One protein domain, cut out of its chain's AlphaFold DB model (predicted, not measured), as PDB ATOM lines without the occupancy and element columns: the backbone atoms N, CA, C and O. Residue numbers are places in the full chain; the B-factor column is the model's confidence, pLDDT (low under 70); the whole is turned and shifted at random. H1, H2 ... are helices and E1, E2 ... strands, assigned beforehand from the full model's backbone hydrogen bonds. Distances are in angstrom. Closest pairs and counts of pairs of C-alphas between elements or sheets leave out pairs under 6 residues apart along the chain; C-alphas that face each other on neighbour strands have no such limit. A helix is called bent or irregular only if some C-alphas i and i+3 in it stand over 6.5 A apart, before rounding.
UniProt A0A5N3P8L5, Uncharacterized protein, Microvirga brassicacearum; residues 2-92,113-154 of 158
ATOM      1  N   ARG A   2     148.570 158.626 217.488       79.19
ATOM      2  CA  ARG A   2     147.606 159.489 216.772       79.19
ATOM      3  C   ARG A   2     147.553 160.943 217.270       79.19
ATOM      4  O   ARG A   2     147.617 161.849 216.455       79.19
ATOM      5  N   GLN A   3     147.544 161.170 218.588       84.75
ATOM      6  CA  GLN A   3     147.554 162.524 219.173       84.75
ATOM      7  C   GLN A   3     148.783 163.361 218.777       84.75
ATOM      8  O   GLN A   3     148.639 164.532 218.448       84.75
ATOM      9  N   ILE A   4     149.981 162.769 218.766       85.50
ATOM     10  CA  ILE A   4     151.220 163.473 218.397       85.50
ATOM     11  C   ILE A   4     151.186 163.863 216.919       85.50
ATOM     12  O   ILE A   4     151.524 164.990 216.562       85.50
ATOM     13  N   THR A   5     150.746 162.948 216.055       87.31
ATOM     14  CA  THR A   5     150.614 163.222 214.622       87.31
ATOM     15  C   THR A   5     149.582 164.318 214.357       87.31
ATOM     16  O   THR A   5     149.824 165.165 213.502       87.31
ATOM     17  N   THR A   6     148.479 164.351 215.113       90.69
ATOM     18  CA  THR A   6     147.494 165.442 215.056       90.69
ATOM     19  C   THR A   6     148.117 166.777 215.454       90.69
ATOM     20  O   THR A   6     148.039 167.720 214.679       90.69
ATOM     21  N   LEU A   7     148.826 166.852 216.587       92.31
ATOM     22  CA  LEU A   7     149.490 168.090 217.021       92.31
ATOM     23  C   LEU A   7     150.508 168.596 215.991       92.31
ATOM     24  O   LEU A   7     150.557 169.790 215.691       92.31
ATOM     25  N   LEU A   8     151.306 167.691 215.419       92.81
ATOM     26  CA  LEU A   8     152.263 168.035 214.372       92.81
ATOM     27  C   LEU A   8     151.559 168.540 213.103       92.81
ATOM     28  O   LEU A   8     152.010 169.516 212.494       92.81
ATOM     29  N   ARG A   9     150.455 167.894 212.710       94.19
ATOM     30  CA  ARG A   9     149.629 168.316 211.576       94.19
ATOM     31  C   ARG A   9     149.055 169.708 211.819       94.19
ATOM     32  O   ARG A   9     149.240 170.568 210.966       94.19
ATOM     33  N   ASP A  10     148.442 169.951 212.970       95.38
ATOM     34  CA  ASP A  10     147.812 171.231 213.309       95.38
ATOM     35  C   ASP A  10     148.846 172.366 213.361       95.38
ATOM     36  O   ASP A  10     148.632 173.443 212.795       95.38
ATOM     37  N   HIS A  11     150.025 172.104 213.942       94.44
ATOM     38  CA  HIS A  11     151.145 173.046 213.911       94.44
ATOM     39  C   HIS A  11     151.531 173.408 212.473       94.44
ATOM     40  O   HIS A  11     151.615 174.588 212.125       94.44
ATOM     41  N   CYS A  12     151.736 172.405 211.618       96.44
ATOM     42  CA  CYS A  12     152.131 172.633 210.231       96.44
ATOM     43  C   CYS A  12     151.031 173.326 209.419       96.44
ATOM     44  O   CYS A  12     151.344 174.197 208.608       96.44
ATOM     45  N   GLN A  13     149.764 172.982 209.661       96.81
ATOM     46  CA  GLN A  13     148.610 173.573 208.989       96.81
ATOM     47  C   GLN A  13     148.509 175.058 209.319       96.81
ATOM     48  O   GLN A  13     148.497 175.884 208.411       96.81
ATOM     49  N   SER A  14     148.574 175.412 210.606       95.81
ATOM     50  CA  SER A  14     148.514 176.814 211.034       95.81
ATOM     51  C   SER A  14     149.620 177.674 210.411       95.81
ATOM     52  O   SER A  14     149.373 178.822 210.031       95.81
ATOM     53  N   TYR A  15     150.826 177.115 210.248       95.62
ATOM     54  CA  TYR A  15     151.963 177.813 209.652       95.62
ATOM     55  C   TYR A  15     151.795 178.020 208.140       95.62
ATOM     56  O   TYR A  15     152.080 179.102 207.624       95.62
ATOM     57  N   VAL A  16     151.317 176.999 207.426       96.12
ATOM     58  CA  VAL A  16     151.048 177.080 205.981       96.12
ATOM     59  C   VAL A  16     149.878 178.025 205.695       96.12
ATOM     60  O   VAL A  16     149.970 178.851 204.787       96.12
ATOM     61  N   ASP A  17     148.830 178.000 206.517       96.44
ATOM     62  CA  ASP A  17     147.691 178.910 206.382       96.44
ATOM     63  C   ASP A  17     148.096 180.369 206.626       96.44
ATOM     64  O   ASP A  17     147.657 181.266 205.908       96.44
ATOM     65  N   ALA A  18     148.960 180.626 207.615       94.25
ATOM     66  CA  ALA A  18     149.499 181.962 207.866       94.25
ATOM     67  C   ALA A  18     150.262 182.501 206.649       94.25
ATOM     68  O   ALA A  18     150.049 183.645 206.244       94.25
ATOM     69  N   TYR A  19     151.087 181.659 206.025       95.62
ATOM     70  CA  TYR A  19     151.788 182.008 204.795       95.62
ATOM     71  C   TYR A  19     150.820 182.322 203.642       95.62
ATOM     72  O   TYR A  19     150.987 183.337 202.968       95.62
ATOM     73  N   HIS A  20     149.771 181.515 203.446       94.00
ATOM     74  CA  HIS A  20     148.759 181.768 202.412       94.00
ATOM     75  C   HIS A  20     147.940 183.041 202.649       94.00
ATOM     76  O   HIS A  20     147.494 183.661 201.688       94.00
ATOM     77  N   ARG A  21     147.795 183.475 203.905       95.56
ATOM     78  CA  ARG A  21     147.204 184.774 204.266       95.56
ATOM     79  C   ARG A  21     148.134 185.972 204.020       95.56
ATOM     80  O   ARG A  21     147.757 187.096 204.332       95.56
ATOM     81  N   GLY A  22     149.339 185.756 203.488       94.94
ATOM     82  CA  GLY A  22     150.302 186.818 203.193       94.94
ATOM     83  C   GLY A  22     151.170 187.233 204.382       94.94
ATOM     84  O   GLY A  22     151.862 188.246 204.300       94.94
ATOM     85  N   ILE A  23     151.174 186.467 205.481       94.75
ATOM     86  CA  ILE A  23     152.047 186.747 206.627       94.75
ATOM     87  C   ILE A  23     153.492 186.365 206.252       94.75
ATOM     88  O   ILE A  23     153.738 185.204 205.890       94.75
ATOM     89  N   PRO A  24     154.470 187.290 206.362       94.38
ATOM     90  CA  PRO A  24     155.875 186.990 206.106       94.38
ATOM     91  C   PRO A  24     156.344 185.765 206.899       94.38
ATOM     92  O   PRO A  24     156.252 185.726 208.124       94.38
ATOM     93  N   SER A  25     156.830 184.746 206.189       93.81
ATOM     94  CA  SER A  25     157.167 183.439 206.765       93.81
ATOM     95  C   SER A  25     158.466 182.891 206.178       93.81
ATOM     96  O   SER A  25     158.847 183.206 205.050       93.81
ATOM     97  N   ASN A  26     159.155 182.024 206.923       94.81
ATOM     98  CA  ASN A  26     160.370 181.381 206.435       94.81
ATOM     99  C   ASN A  26     160.014 180.335 205.366       94.81
ATOM    100  O   ASN A  26     159.416 179.302 205.677       94.81
ATOM    101  N   ARG A  27     160.449 180.560 204.118       93.19
ATOM    102  CA  ARG A  27     160.174 179.668 202.974       93.19
ATOM    103  C   ARG A  27     160.555 178.202 203.215       93.19
ATOM    104  O   ARG A  27     159.872 177.306 202.732       93.19
ATOM    105  N   HIS A  28     161.636 177.945 203.956       94.88
ATOM    106  CA  HIS A  28     162.115 176.587 204.228       94.88
ATOM    107  C   HIS A  28     161.207 175.876 205.227       94.88
ATOM    108  O   HIS A  28     160.937 174.687 205.069       94.88
ATOM    109  N   LYS A  29     160.678 176.621 206.202       95.50
ATOM    110  CA  LYS A  29     159.689 176.113 207.151       95.50
ATOM    111  C   LYS A  29     158.337 175.881 206.480       95.50
ATOM    112  O   LYS A  29     157.750 174.830 206.690       95.50
ATOM    113  N   VAL A  30     157.897 176.777 205.591       95.38
ATOM    114  CA  VAL A  30     156.694 176.553 204.766       95.38
ATOM    115  C   VAL A  30     156.836 175.275 203.934       95.38
ATOM    116  O   VAL A  30     155.927 174.446 203.925       95.38
ATOM    117  N   ALA A  31     157.986 175.077 203.279       93.62
ATOM    118  CA  ALA A  31     158.251 173.870 202.500       93.62
ATOM    119  C   ALA A  31     158.250 172.604 203.375       93.62
ATOM    120  O   ALA A  31     157.644 171.604 202.995       93.62
ATOM    121  N   ALA A  32     158.874 172.659 204.554       95.25
ATOM    122  CA  ALA A  32     158.891 171.556 205.511       95.25
ATOM    123  C   ALA A  32     157.481 171.203 206.010       95.25
ATOM    124  O   ALA A  32     157.060 170.054 205.886       95.25
ATOM    125  N   CYS A  33     156.723 172.189 206.499       95.94
ATOM    126  CA  CYS A  33     155.348 172.006 206.959       95.94
ATOM    127  C   CYS A  33     154.441 171.474 205.843       95.94
ATOM    128  O   CYS A  33     153.667 170.556 206.080       95.94
ATOM    129  N   SER A  34     154.586 171.972 204.612       93.50
ATOM    130  CA  SER A  34     153.827 171.464 203.461       93.50
ATOM    131  C   SER A  34     154.101 169.981 203.187       93.50
ATOM    132  O   SER A  34     153.179 169.237 202.865       93.50
ATOM    133  N   GLU A  35     155.353 169.529 203.307       91.56
ATOM    134  CA  GLU A  35     155.678 168.106 203.149       91.56
ATOM    135  C   GLU A  35     155.183 167.267 204.334       91.56
ATOM    136  O   GLU A  35     154.645 166.188 204.113       91.56
ATOM    137  N   ILE A  36     155.283 167.763 205.571       93.44
ATOM    138  CA  ILE A  36     154.723 167.083 206.750       93.44
ATOM    139  C   ILE A  36     153.203 166.922 206.629       93.44
ATOM    140  O   ILE A  36     152.674 165.852 206.924       93.44
ATOM    141  N   LEU A  37     152.481 167.935 206.146       93.31
ATOM    142  CA  LEU A  37     151.036 167.837 205.922       93.31
ATOM    143  C   LEU A  37     150.689 166.746 204.909       93.31
ATOM    144  O   LEU A  37     149.762 165.973 205.138       93.31
ATOM    145  N   LYS A  38     151.467 166.629 203.825       89.62
ATOM    146  CA  LYS A  38     151.324 165.513 202.883       89.62
ATOM    147  C   LYS A  38     151.568 164.186 203.583       89.62
ATOM    148  O   LYS A  38     150.726 163.306 203.474       89.62
ATOM    149  N   ILE A  39     152.657 164.081 204.347       89.25
ATOM    150  CA  ILE A  39     153.022 162.848 205.046       89.25
ATOM    151  C   ILE A  39     151.904 162.402 205.986       89.25
ATOM    152  O   ILE A  39     151.381 161.297 205.879       89.25
ATOM    153  N   THR A  40     151.467 163.298 206.866       89.56
ATOM    154  CA  THR A  40     150.420 162.978 207.839       89.56
ATOM    155  C   THR A  40     149.077 162.674 207.184       89.56
ATOM    156  O   THR A  40     148.259 162.018 207.816       89.56
ATOM    157  N   LYS A  41     148.813 163.138 205.955       87.38
ATOM    158  CA  LYS A  41     147.578 162.833 205.220       87.38
ATOM    159  C   LYS A  41     147.569 161.416 204.639       87.38
ATOM    160  O   LYS A  41     146.486 160.872 204.455       87.38
ATOM    161  N   THR A  42     148.732 160.853 204.302       86.00
ATOM    162  CA  THR A  42     148.814 159.646 203.460       86.00
ATOM    163  C   THR A  42     149.509 158.436 204.078       86.00
ATOM    164  O   THR A  42     149.478 157.392 203.442       86.00
ATOM    165  N   ALA A  43     150.162 158.536 205.236       86.12
ATOM    166  CA  ALA A  43     150.711 157.370 205.944       86.12
ATOM    167  C   ALA A  43     150.070 157.260 207.306       86.12
ATOM    168  O   ALA A  43     149.748 158.269 207.946       86.12
ATOM    169  N   GLU A  44     149.977 156.018 207.755       89.00
ATOM    170  CA  GLU A  44     149.561 155.738 209.108       89.00
ATOM    171  C   GLU A  44     150.657 156.199 210.088       89.00
ATOM    172  O   GLU A  44     151.855 155.992 209.845       89.00
ATOM    173  N   PRO A  45     150.289 156.845 211.210       90.50
ATOM    174  CA  PRO A  45     151.233 157.273 212.243       90.50
ATOM    175  C   PRO A  45     152.197 156.172 212.695       90.50
ATOM    176  O   PRO A  45     153.356 156.444 213.009       90.50
ATOM    177  N   GLU A  46     151.711 154.935 212.749       91.19
ATOM    178  CA  GLU A  46     152.463 153.754 213.150       91.19
ATOM    179  C   GLU A  46     153.583 153.423 212.152       91.19
ATOM    180  O   GLU A  46     154.698 153.119 212.574       91.19
ATOM    181  N   GLU A  47     153.339 153.552 210.845       91.19
ATOM    182  CA  GLU A  47     154.353 153.312 209.807       91.19
ATOM    183  C   GLU A  47     155.480 154.341 209.885       91.19
ATOM    184  O   GLU A  47     156.661 153.994 209.827       91.19
ATOM    185  N   VAL A  48     155.121 155.614 210.080       92.19
ATOM    186  CA  VAL A  48     156.100 156.694 210.255       92.19
ATOM    187  C   VAL A  48     156.929 156.457 211.517       92.19
ATOM    188  O   VAL A  48     158.153 156.587 211.486       92.19
ATOM    189  N   ALA A  49     156.285 156.062 212.614       93.19
ATOM    190  CA  ALA A  49     156.956 155.773 213.874       93.19
ATOM    191  C   ALA A  49     157.944 154.604 213.759       93.19
ATOM    192  O   ALA A  49     159.089 154.716 214.202       93.19
ATOM    193  N   LEU A  50     157.517 153.499 213.138       93.81
ATOM    194  CA  LEU A  50     158.361 152.333 212.883       93.81
ATOM    195  C   LEU A  50     159.532 152.681 211.966       93.81
ATOM    196  O   LEU A  50     160.651 152.247 212.226       93.81
ATOM    197  N   MET A  51     159.307 153.506 210.943       94.94
ATOM    198  CA  MET A  51     160.372 153.965 210.054       94.94
ATOM    199  C   MET A  51     161.414 154.808 210.798       94.94
ATOM    200  O   MET A  51     162.614 154.573 210.652       94.94
ATOM    201  N   VAL A  52     160.981 155.759 211.634       95.62
ATOM    202  CA  VAL A  52     161.891 156.569 212.461       95.62
ATOM    203  C   VAL A  52     162.703 155.669 213.400       95.62
ATOM    204  O   VAL A  52     163.931 155.762 213.426       95.62
ATOM    205  N   ALA A  53     162.045 154.758 214.123       95.88
ATOM    206  CA  ALA A  53     162.718 153.830 215.032       95.88
ATOM    207  C   ALA A  53     163.702 152.904 214.296       95.88
ATOM    208  O   ALA A  53     164.848 152.760 214.718       95.88
ATOM    209  N   GLY A  54     163.289 152.328 213.164       95.06
ATOM    210  CA  GLY A  54     164.116 151.446 212.342       95.06
ATOM    211  C   GLY A  54     165.353 152.145 211.780       95.06
ATOM    212  O   GLY A  54     166.440 151.567 211.773       95.06
ATOM    213  N   MET A  55     165.230 153.414 211.381       95.31
ATOM    214  CA  MET A  55     166.376 154.226 210.966       95.31
ATOM    215  C   MET A  55     167.381 154.417 212.107       95.31
ATOM    216  O   MET A  55     168.585 154.280 211.889       95.31
ATOM    217  N   HIS A  56     166.909 154.690 213.327       94.62
ATOM    218  CA  HIS A  56     167.786 154.806 214.492       94.62
ATOM    219  C   HIS A  56     168.460 153.478 214.864       94.62
ATOM    220  O   HIS A  56     169.668 153.476 215.095       94.62
ATOM    221  N   LEU A  57     167.731 152.359 214.840       93.44
ATOM    222  CA  LEU A  57     168.307 151.022 215.048       93.44
ATOM    223  C   LEU A  57     169.388 150.701 214.009       93.44
ATOM    224  O   LEU A  57     170.457 150.198 214.343       93.44
ATOM    225  N   MET A  58     169.154 151.043 212.739       92.12
ATOM    226  CA  MET A  58     170.148 150.838 211.683       92.12
ATOM    227  C   MET A  58     171.419 151.657 211.932       92.12
ATOM    228  O   MET A  58     172.521 151.181 211.664       92.12
ATOM    229  N   ARG A  59     171.268 152.883 212.445       91.62
ATOM    230  CA  ARG A  59     172.396 153.742 212.821       91.62
ATOM    231  C   ARG A  59     173.175 153.182 214.010       91.62
ATOM    232  O   ARG A  59     174.392 153.326 214.029       91.62
ATOM    233  N   GLU A  60     172.503 152.564 214.976       88.31
ATOM    234  CA  GLU A  60     173.167 151.869 216.084       88.31
ATOM    235  C   GLU A  60     173.964 150.659 215.614       88.31
ATOM    236  O   GLU A  60     175.120 150.503 215.996       88.31
ATOM    237  N   HIS A  61     173.358 149.829 214.767       87.00
ATOM    238  CA  HIS A  61     173.984 148.598 214.305       87.00
ATOM    239  C   HIS A  61     175.208 148.867 213.413       87.00
ATOM    240  O   HIS A  61     176.181 148.115 213.438       87.00
ATOM    241  N   ASP A  62     175.173 149.909 212.579       86.62
ATOM    242  CA  ASP A  62     176.310 150.283 211.733       86.62
ATOM    243  C   ASP A  62     176.341 151.794 211.494       86.62
ATOM    244  O   ASP A  62     175.819 152.319 210.505       86.62
ATOM    245  N   SER A  63     176.999 152.503 212.410       80.50
ATOM    246  CA  SER A  63     177.120 153.965 212.378       80.50
ATOM    247  C   SER A  63     177.794 154.487 211.106       80.50
ATOM    248  O   SER A  63     177.482 155.588 210.653       80.50
ATOM    249  N   ARG A  64     178.643 153.680 210.455       85.81
ATOM    250  CA  ARG A  64     179.341 154.039 209.205       85.81
ATOM    251  C   ARG A  64     178.392 154.227 208.021       85.81
ATOM    252  O   ARG A  64     178.762 154.886 207.052       85.81
ATOM    253  N   ARG A  65     177.165 153.697 208.093       84.62
ATOM    254  CA  ARG A  65     176.123 153.923 207.072       84.62
ATOM    255  C   ARG A  65     175.675 155.378 207.003       84.62
ATOM    256  O   ARG A  65     175.171 155.811 205.968       84.62
ATOM    257  N   PHE A  66     175.861 156.126 208.089       90.06
ATOM    258  CA  PHE A  66     175.467 157.522 208.198       90.06
ATOM    259  C   PHE A  66     176.687 158.361 208.597       90.06
ATOM    260  O   PHE A  66     176.929 158.567 209.783       90.06
ATOM    261  N   PRO A  67     177.461 158.869 207.619       85.56
ATOM    262  CA  PRO A  67     178.731 159.549 207.884       85.56
ATOM    263  C   PRO A  67     178.574 160.871 208.652       85.56
ATOM    264  O   PRO A  67     179.554 161.415 209.151       85.56
ATOM    265  N   SER A  68     177.358 161.415 208.731       91.75
ATOM    266  CA  SER A  68     177.038 162.613 209.501       91.75
ATOM    267  C   SER A  68     175.568 162.631 209.912       91.75
ATOM    268  O   SER A  68     174.731 161.963 209.295       91.75
ATOM    269  N   ASP A  69     175.234 163.463 210.901       91.06
ATOM    270  CA  ASP A  69     173.842 163.708 211.296       91.06
ATOM    271  C   ASP A  69     173.008 164.275 210.144       91.06
ATOM    272  O   ASP A  69     171.873 163.858 209.941       91.06
ATOM    273  N   ALA A  70     173.585 165.154 209.321       92.00
ATOM    274  CA  ALA A  70     172.910 165.672 208.133       92.00
ATOM    275  C   ALA A  70     172.630 164.567 207.096       92.00
ATOM    276  O   ALA A  70     171.580 164.570 206.450       92.00
ATOM    277  N   GLY A  71     173.550 163.607 206.948       91.62
ATOM    278  CA  GLY A  71     173.356 162.431 206.101       91.62
ATOM    279  C   GLY A  71     172.249 161.517 206.629       91.62
ATOM    280  O   GLY A  71     171.403 161.069 205.852       91.62
ATOM    281  N   PHE A  72     172.217 161.294 207.945       94.50
ATOM    282  CA  PHE A  72     171.136 160.570 208.614       94.50
ATOM    283  C   PHE A  72     169.784 161.257 208.402       94.50
ATOM    284  O   PHE A  72     168.851 160.621 207.919       94.50
ATOM    285  N   ASP A  73     169.697 162.558 208.679       95.31
ATOM    286  CA  ASP A  73     168.478 163.355 208.528       95.31
ATOM    287  C   ASP A  73     167.956 163.314 207.085       95.31
ATOM    288  O   ASP A  73     166.764 163.107 206.849       95.31
ATOM    289  N   GLY A  74     168.853 163.424 206.101       93.56
ATOM    290  CA  GLY A  74     168.502 163.296 204.689       93.56
ATOM    291  C   GLY A  74     167.911 161.929 204.337       93.56
ATOM    292  O   GLY A  74     166.894 161.858 203.641       93.56
ATOM    293  N   GLN A  75     168.512 160.836 204.822       92.50
ATOM    294  CA  GLN A  75     167.977 159.493 204.580       92.50
ATOM    295  C   GLN A  75     166.676 159.243 205.339       92.50
ATOM    296  O   GLN A  75     165.761 158.669 204.757       92.50
ATOM    297  N   LEU A  76     166.551 159.713 206.581       94.88
ATOM    298  CA  LEU A  76     165.323 159.599 207.365       94.88
ATOM    299  C   LEU A  76     164.150 160.236 206.620       94.88
ATOM    300  O   LEU A  76     163.131 159.588 206.383       94.88
ATOM    301  N   VAL A  77     164.319 161.484 206.176       93.81
ATOM    302  CA  VAL A  77     163.294 162.198 205.408       93.81
ATOM    303  C   VAL A  77     162.980 161.468 204.109       93.81
ATOM    304  O   VAL A  77     161.815 161.350 203.735       93.81
ATOM    305  N   ARG A  78     163.992 160.941 203.414       89.88
ATOM    306  CA  ARG A  78     163.786 160.175 202.181       89.88
ATOM    307  C   ARG A  78     162.973 158.902 202.418       89.88
ATOM    308  O   ARG A  78     162.066 158.632 201.637       89.88
ATOM    309  N   GLN A  79     163.280 158.143 203.466       90.88
ATOM    310  CA  GLN A  79     162.577 156.902 203.785       90.88
ATOM    311  C   GLN A  79     161.139 157.171 204.231       90.88
ATOM    312  O   GLN A  79     160.218 156.550 203.709       90.88
ATOM    313  N   VAL A  80     160.915 158.170 205.089       91.50
ATOM    314  CA  VAL A  80     159.555 158.568 205.484       91.50
ATOM    315  C   VAL A  80     158.750 159.048 204.276       91.50
ATOM    316  O   VAL A  80     157.608 158.644 204.104       91.50
ATOM    317  N   ARG A  81     159.347 159.828 203.366       87.62
ATOM    318  CA  ARG A  81     158.673 160.224 202.115       87.62
ATOM    319  C   ARG A  81     158.379 159.039 201.196       87.62
ATOM    320  O   ARG A  81     157.408 159.099 200.449       87.62
ATOM    321  N   SER A  82     159.185 157.978 201.254       85.12
ATOM    322  CA  SER A  82     158.976 156.759 200.467       85.12
ATOM    323  C   SER A  82     157.836 155.875 200.966       85.12
ATOM    324  O   SER A  82     157.317 155.093 200.174       85.12
ATOM    325  N   LEU A  83     157.392 156.051 202.219       83.00
ATOM    326  CA  LEU A  83     156.155 155.435 202.715       83.00
ATOM    327  C   LEU A  83     154.938 155.881 201.897       83.00
ATOM    328  O   LEU A  83     153.917 155.203 201.875       83.00
ATOM    329  N   HIS A  84     155.048 157.000 201.178       70.19
ATOM    330  CA  HIS A  84     153.993 157.474 200.304       70.19
ATOM    331  C   HIS A  84     154.301 157.232 198.835       70.19
ATOM    332  O   HIS A  84     155.401 157.480 198.341       70.19
ATOM    333  N   GLY A  85     153.240 156.927 198.088       56.47
ATOM    334  CA  GLY A  85     153.228 156.963 196.628       56.47
ATOM    335  C   GLY A  85     153.351 158.367 196.016       56.47
ATOM    336  O   GLY A  85     153.198 158.494 194.808       56.47
ATOM    337  N   ILE A  86     153.652 159.418 196.798       56.78
ATOM    338  CA  ILE A  86     153.865 160.809 196.329       56.78
ATOM    339  C   ILE A  86     155.272 160.954 195.715       56.78
ATOM    340  O   ILE A  86     156.000 161.931 195.909       56.78
ATOM    341  N   ALA A  87     155.681 159.941 194.964       55.62
ATOM    342  CA  ALA A  87     156.709 160.112 193.970       55.62
ATOM    343  C   ALA A  87     156.099 160.957 192.842       55.62
ATOM    344  O   ALA A  87     155.013 160.654 192.358       55.62
ATOM    345  N   MET A  88     156.801 161.993 192.386       52.22
ATOM    346  CA  MET A  88     156.448 162.763 191.182       52.22
ATOM    347  C   MET A  88     156.441 161.898 189.907       52.22
ATOM    348  O   MET A  88     156.037 162.351 188.844       52.22
ATOM    349  N   GLY A  89     156.910 160.656 190.014       54.44
ATOM    350  CA  GLY A  89     156.871 159.623 188.998       54.44
ATOM    351  C   GLY A  89     157.673 158.412 189.464       54.44
ATOM    352  O   GLY A  89     158.426 158.480 190.443       54.44
ATOM    353  N   ARG A  90     157.531 157.297 188.753       56.16
ATOM    354  CA  ARG A  90     158.445 156.159 188.855       56.16
ATOM    355  C   ARG A  90     159.314 156.158 187.609       56.16
ATOM    356  O   ARG A  90     158.790 156.174 186.502       56.16
ATOM    357  N   THR A  91     160.629 156.183 187.788       51.97
ATOM    358  CA  THR A  91     161.557 155.911 186.691       51.97
ATOM    359  C   THR A  91     161.943 154.442 186.752       51.97
ATOM    360  O   THR A  91     162.419 153.959 187.787       51.97
ATOM    361  N   VAL A  92     161.689 153.716 185.666       57.38
ATOM    362  CA  VAL A  92     162.162 152.343 185.513       57.38
ATOM    363  C   VAL A  92     163.608 152.442 185.071       57.38
ATOM    364  O   VAL A  92     163.918 152.967 184.001       57.38
ATOM    365  N   LEU A 113     164.637 170.620 208.820       97.12
ATOM    366  CA  LEU A 113     163.419 170.952 209.569       97.12
ATOM    367  C   LEU A 113     162.430 169.782 209.616       97.12
ATOM    368  O   LEU A 113     161.872 169.499 210.671       97.12
ATOM    369  N   ILE A 114     162.236 169.072 208.500       95.81
ATOM    370  CA  ILE A 114     161.390 167.868 208.470       95.81
ATOM    371  C   ILE A 114     161.975 166.800 209.398       95.81
ATOM    372  O   ILE A 114     161.241 166.227 210.201       95.81
ATOM    373  N   ALA A 115     163.283 166.545 209.322       96.94
ATOM    374  CA  ALA A 115     163.944 165.569 210.182       96.94
ATOM    375  C   ALA A 115     163.796 165.928 211.666       96.94
ATOM    376  O   ALA A 115     163.502 165.048 212.469       96.94
ATOM    377  N   ALA A 116     163.953 167.204 212.029       96.81
ATOM    378  CA  ALA A 116     163.738 167.684 213.391       96.81
ATOM    379  C   ALA A 116     162.302 167.419 213.863       96.81
ATOM    380  O   ALA A 116     162.116 166.784 214.895       96.81
ATOM    381  N   TYR A 117     161.290 167.781 213.067       96.50
ATOM    382  CA  TYR A 117     159.891 167.512 213.417       96.50
ATOM    383  C   TYR A 117     159.583 166.027 213.598       96.50
ATOM    384  O   TYR A 117     158.858 165.660 214.520       96.50
ATOM    385  N   LEU A 118     160.129 165.169 212.736       95.31
ATOM    386  CA  LEU A 118     159.956 163.724 212.852       95.31
ATOM    387  C   LEU A 118     160.650 163.180 214.105       95.31
ATOM    388  O   LEU A 118     160.046 162.418 214.855       95.31
ATOM    389  N   LYS A 119     161.897 163.583 214.362       95.19
ATOM    390  CA  LYS A 119     162.636 163.150 215.553       95.19
ATOM    391  C   LYS A 119     161.928 163.593 216.827       95.19
ATOM    392  O   LYS A 119     161.708 162.756 217.692       95.19
ATOM    393  N   ASP A 120     161.501 164.848 216.910       94.50
ATOM    394  CA  ASP A 120     160.819 165.371 218.094       94.50
ATOM    395  C   ASP A 120     159.495 164.643 218.338       94.50
ATOM    396  O   ASP A 120     159.267 164.129 219.434       94.50
ATOM    397  N   ALA A 121     158.662 164.513 217.301       93.88
ATOM    398  CA  ALA A 121     157.368 163.846 217.395       93.88
ATOM    399  C   ALA A 121     157.495 162.367 217.797       93.88
ATOM    400  O   ALA A 121     156.742 161.876 218.637       93.88
ATOM    401  N   TYR A 122     158.448 161.638 217.217       93.62
ATOM    402  CA  TYR A 122     158.542 160.185 217.380       93.62
ATOM    403  C   TYR A 122     159.643 159.741 218.362       93.62
ATOM    404  O   TYR A 122     159.833 158.539 218.551       93.62
ATOM    405  N   SER A 123     160.321 160.681 219.027       91.75
ATOM    406  CA  SER A 123     161.457 160.450 219.938       91.75
ATOM    407  C   SER A 123     161.167 159.404 221.013       91.75
ATOM    408  O   SER A 123     161.897 158.422 221.129       91.75
ATOM    409  N   THR A 124     160.076 159.567 221.764       92.75
ATOM    410  CA  THR A 124     159.703 158.659 222.859       92.75
ATOM    411  C   THR A 124     159.470 157.232 222.367       92.75
ATOM    412  O   THR A 124     159.915 156.272 222.997       92.75
ATOM    413  N   PHE A 125     158.801 157.078 221.222       93.44
ATOM    414  CA  PHE A 125     158.563 155.764 220.629       93.44
ATOM    415  C   PHE A 125     159.869 155.132 220.139       93.44
ATOM    416  O   PHE A 125     160.154 153.982 220.469       93.44
ATOM    417  N   ALA A 126     160.686 155.892 219.406       92.94
ATOM    418  CA  ALA A 126     161.980 155.422 218.929       92.94
ATOM    419  C   ALA A 126     162.877 154.983 220.096       92.94
ATOM    420  O   ALA A 126     163.426 153.885 220.065       92.94
ATOM    421  N   ALA A 127     162.951 155.779 221.166       93.69
ATOM    422  CA  ALA A 127     163.712 155.452 222.368       93.69
ATOM    423  C   ALA A 127     163.218 154.163 223.042       93.69
ATOM    424  O   ALA A 127     164.030 153.339 223.470       93.69
ATOM    425  N   HIS A 128     161.897 153.962 223.115       95.06
ATOM    426  CA  HIS A 128     161.317 152.732 223.650       95.06
ATOM    427  C   HIS A 128     161.734 151.503 222.833       95.06
ATOM    428  O   HIS A 128     162.216 150.525 223.407       95.06
ATOM    429  N   VAL A 129     161.608 151.572 221.504       94.44
ATOM    430  CA  VAL A 129     161.989 150.480 220.596       94.44
ATOM    431  C   VAL A 129     163.479 150.164 220.726       94.44
ATOM    432  O   VAL A 129     163.833 149.018 220.995       94.44
ATOM    433  N   ILE A 130     164.339 151.180 220.644       92.88
ATOM    434  CA  ILE A 130     165.797 151.043 220.790       92.88
ATOM    435  C   ILE A 130     166.159 150.377 222.121       92.88
ATOM    436  O   ILE A 130     166.904 149.401 222.163       92.88
ATOM    437  N   THR A 131     165.572 150.847 223.223       94.06
ATOM    438  CA  THR A 131     165.828 150.279 224.554       94.06
ATOM    439  C   THR A 131     165.362 148.826 224.645       94.06
ATOM    440  O   THR A 131     166.015 148.001 225.285       94.06
ATOM    441  N   SER A 132     164.230 148.496 224.020       94.06
ATOM    442  CA  SER A 132     163.706 147.131 224.004       94.06
ATOM    443  C   SER A 132     164.606 146.172 223.222       94.06
ATOM    444  O   SER A 132     164.836 145.058 223.691       94.06
ATOM    445  N   GLU A 133     165.177 146.620 222.099       92.75
ATOM    446  CA  GLU A 133     166.117 145.828 221.304       92.75
ATOM    447  C   GLU A 133     167.436 145.618 222.044       92.75
ATOM    448  O   GLU A 133     167.840 144.472 222.219       92.75
ATOM    449  N   ARG A 134     168.032 146.667 222.628       90.06
ATOM    450  CA  ARG A 134     169.242 146.524 223.463       90.06
ATOM    451  C   ARG A 134     169.068 145.470 224.559       90.06
ATOM    452  O   ARG A 134     169.900 144.583 224.716       90.06
ATOM    453  N   ARG A 135     167.933 145.492 225.268       92.38
ATOM    454  CA  ARG A 135     167.617 144.489 226.302       92.38
ATOM    455  C   ARG A 135     167.497 143.071 225.740       92.38
ATOM    456  O   ARG A 135     167.807 142.111 226.445       92.38
ATOM    457  N   ARG A 136     167.001 142.907 224.509       90.69
ATOM    458  CA  ARG A 136     166.929 141.599 223.835       90.69
ATOM    459  C   ARG A 136     168.319 141.109 223.447       90.69
ATOM    460  O   ARG A 136     168.623 139.942 223.686       90.69
ATOM    461  N   GLU A 137     169.164 141.986 222.915       89.00
ATOM    462  CA  GLU A 137     170.549 141.662 222.563       89.00
ATOM    463  C   GLU A 137     171.374 141.280 223.790       89.00
ATOM    464  O   GLU A 137     172.036 140.247 223.783       89.00
ATOM    465  N   GLU A 138     171.262 142.039 224.881       90.25
ATOM    466  CA  GLU A 138     171.919 141.728 226.153       90.25
ATOM    467  C   GLU A 138     171.512 140.349 226.683       90.25
ATOM    468  O   GLU A 138     172.369 139.562 227.084       90.25
ATOM    469  N   LYS A 139     170.212 140.023 226.661       91.62
ATOM    470  CA  LYS A 139     169.720 138.698 227.072       91.62
ATOM    471  C   LYS A 139     170.279 137.588 226.190       91.62
ATOM    472  O   LYS A 139     170.712 136.568 226.714       91.62
ATOM    473  N   ARG A 140     170.294 137.788 224.870       89.50
ATOM    474  CA  ARG A 140     170.845 136.815 223.918       89.50
ATOM    475  C   ARG A 140     172.336 136.586 224.163       89.50
ATOM    476  O   ARG A 140     172.760 135.440 224.240       89.50
ATOM    477  N   ASN A 141     173.103 137.656 224.361       89.56
ATOM    478  CA  ASN A 141     174.538 137.572 224.621       89.56
ATOM    479  C   ASN A 141     174.841 136.889 225.960       89.56
ATOM    480  O   ASN A 141     175.795 136.123 226.036       89.56
ATOM    481  N   ARG A 142     174.012 137.106 226.994       91.00
ATOM    482  CA  ARG A 142     174.119 136.372 228.266       91.00
ATOM    483  C   ARG A 142     173.905 134.877 228.077       91.00
ATOM    484  O   ARG A 142     174.748 134.113 228.508       91.00
ATOM    485  N   VAL A 143     172.849 134.468 227.367       89.81
ATOM    486  CA  VAL A 143     172.596 133.042 227.088       89.81
ATOM    487  C   VAL A 143     173.768 132.408 226.336       89.81
ATOM    488  O   VAL A 143     174.192 131.315 226.689       89.81
ATOM    489  N   VAL A 144     174.327 133.095 225.332       89.44
ATOM    490  CA  VAL A 144     175.511 132.601 224.605       89.44
ATOM    491  C   VAL A 144     176.730 132.484 225.524       89.44
ATOM    492  O   VAL A 144     177.432 131.480 225.468       89.44
ATOM    493  N   ALA A 145     176.972 133.473 226.385       87.75
ATOM    494  CA  ALA A 145     178.084 133.448 227.333       87.75
ATOM    495  C   ALA A 145     177.919 132.371 228.421       87.75
ATOM    496  O   ALA A 145     178.903 131.775 228.848       87.75
ATOM    497  N   ASP A 146     176.691 132.118 228.873       87.12
ATOM    498  CA  ASP A 146     176.370 131.073 229.849       87.12
ATOM    499  C   ASP A 146     176.551 129.679 229.235       87.12
ATOM    500  O   ASP A 146     177.156 128.813 229.860       87.12
ATOM    501  N   LEU A 147     176.109 129.487 227.986       85.38
ATOM    502  CA  LEU A 147     176.351 128.254 227.232       85.38
ATOM    503  C   LEU A 147     177.846 128.009 227.017       85.38
ATOM    504  O   LEU A 147     178.311 126.908 227.280       85.38
ATOM    505  N   ALA A 148     178.601 129.023 226.578       84.88
ATOM    506  CA  ALA A 148     180.044 128.898 226.363       84.88
ATOM    507  C   ALA A 148     180.785 128.487 227.646       84.88
ATOM    508  O   ALA A 148     181.592 127.567 227.609       84.88
ATOM    509  N   ARG A 149     180.438 129.092 228.792       79.44
ATOM    510  CA  ARG A 149     180.999 128.705 230.097       79.44
ATOM    511  C   ARG A 149     180.654 127.269 230.495       79.44
ATOM    512  O   ARG A 149     181.516 126.577 231.011       79.44
ATOM    513  N   GLY A 150     179.431 126.813 230.220       75.00
ATOM    514  CA  GLY A 150     179.026 125.430 230.487       75.00
ATOM    515  C   GLY A 150     179.775 124.383 229.653       75.00
ATOM    516  O   GLY A 150     179.927 123.262 230.112       75.00
ATOM    517  N   PHE A 151     180.270 124.738 228.459       68.12
ATOM    518  CA  PHE A 151     181.121 123.852 227.649       68.12
ATOM    519  C   PHE A 151     182.595 123.847 228.089       68.12
ATOM    520  O   PHE A 151     183.287 122.866 227.838       68.12
ATOM    521  N   ASP A 152     183.074 124.912 228.740       65.69
ATOM    522  CA  ASP A 152     184.451 125.000 229.250       65.69
ATOM    523  C   ASP A 152     184.637 124.266 230.600       65.69
ATOM    524  O   ASP A 152     185.764 123.933 230.970       65.69
ATOM    525  N   GLU A 153     183.551 123.993 231.336       61.53
ATOM    526  CA  GLU A 153     183.567 123.301 232.639       61.53
ATOM    527  C   GLU A 153     183.508 121.756 232.549       61.53
ATOM    528  O   GLU A 153     183.607 121.101 233.585       61.53
ATOM    529  N   ASP A 154     183.475 121.160 231.343       55.75
ATOM    530  CA  ASP A 154     183.563 119.698 231.117       55.75
ATOM    531  C   ASP A 154     184.928 119.240 230.519       55.75
ATOM    532  O   ASP A 154     185.002 118.894 229.335       55.75
TER     533      ASP A 154
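AT A GLANCE: This is residues 2 to 92 and 113 to 154 of the 158 residues of an uncharacterized protein of Microvirga brassicacearum (UniProt A0A5N3P8L5). Two helical hairpins, H1 with H2 and H3 with H4, pack round H5a, the short arm of the bent helix H5, while its long arm H5b passes H3 and runs out of the body, residues 135 to 154 sticking out. A thin tail, residues 87 to 92 with E1, sticks out elsewhere. The 133 printed residues have five named helices and one named strand, in the order H1 H2 H3 H4 E1 H5, and are mostly helix. The whole is loose, radius of gyration of the C-alphas 20.0 A, spanning 80 by 38 by 25 A.

IN THESE COORDINATES: Find C-alpha 2 at (147.606, 159.489, 216.772), where H1 begins, residues 2 to 20, 26.5 A long. Next come H2, residues 27 to 42, 23.0 A; H3, 45 to 61, 24.4 A; H4, 69 to 82, 19.7 A; and E1, 89 to 92, 9.7 A, which pairs with no named strand. H5, residues 113 to 152, is one helix by its hydrogen bonds but bent: C-alphas 121 and 124 are 7.9 A apart. Arm H5a, 113 to 121, covers 12.2 A; H5b, 124 to 152, covers 42.3 A to C-alpha 152 at (184.451, 125.000, 229.250).

HOW THE PARTS SIT: Hairpin H1 and H2 touch, closest C-alphas Cys 12 and Cys 33, 4.6 A. H2 touches H5a at Ala 32 and Ile 114, closest C-alphas 5.3 A. H4 touches H5a with residues 73 to 77 alone, about perpendicular at 81 degrees, closest C-alphas Asp 73 and Ala 115, 5.3 A. H3 touches H5b, closest C-alphas Ala 53 and Ala 126, 4.3 A. In H1, H2, H3, H4, H5a and H5b every O i to N i+4 pair is within hydrogen-bond range.

THE WHOLE: The farthest C-alphas, Gly 22 and Asp 154, are 79.9 A apart. Residues 93 to 112 are not printed; the gap is 30.4 A. Of the links printed whole, none is long. Look for pLDDT under 70 at residues 85 to 92 and 151 to 154.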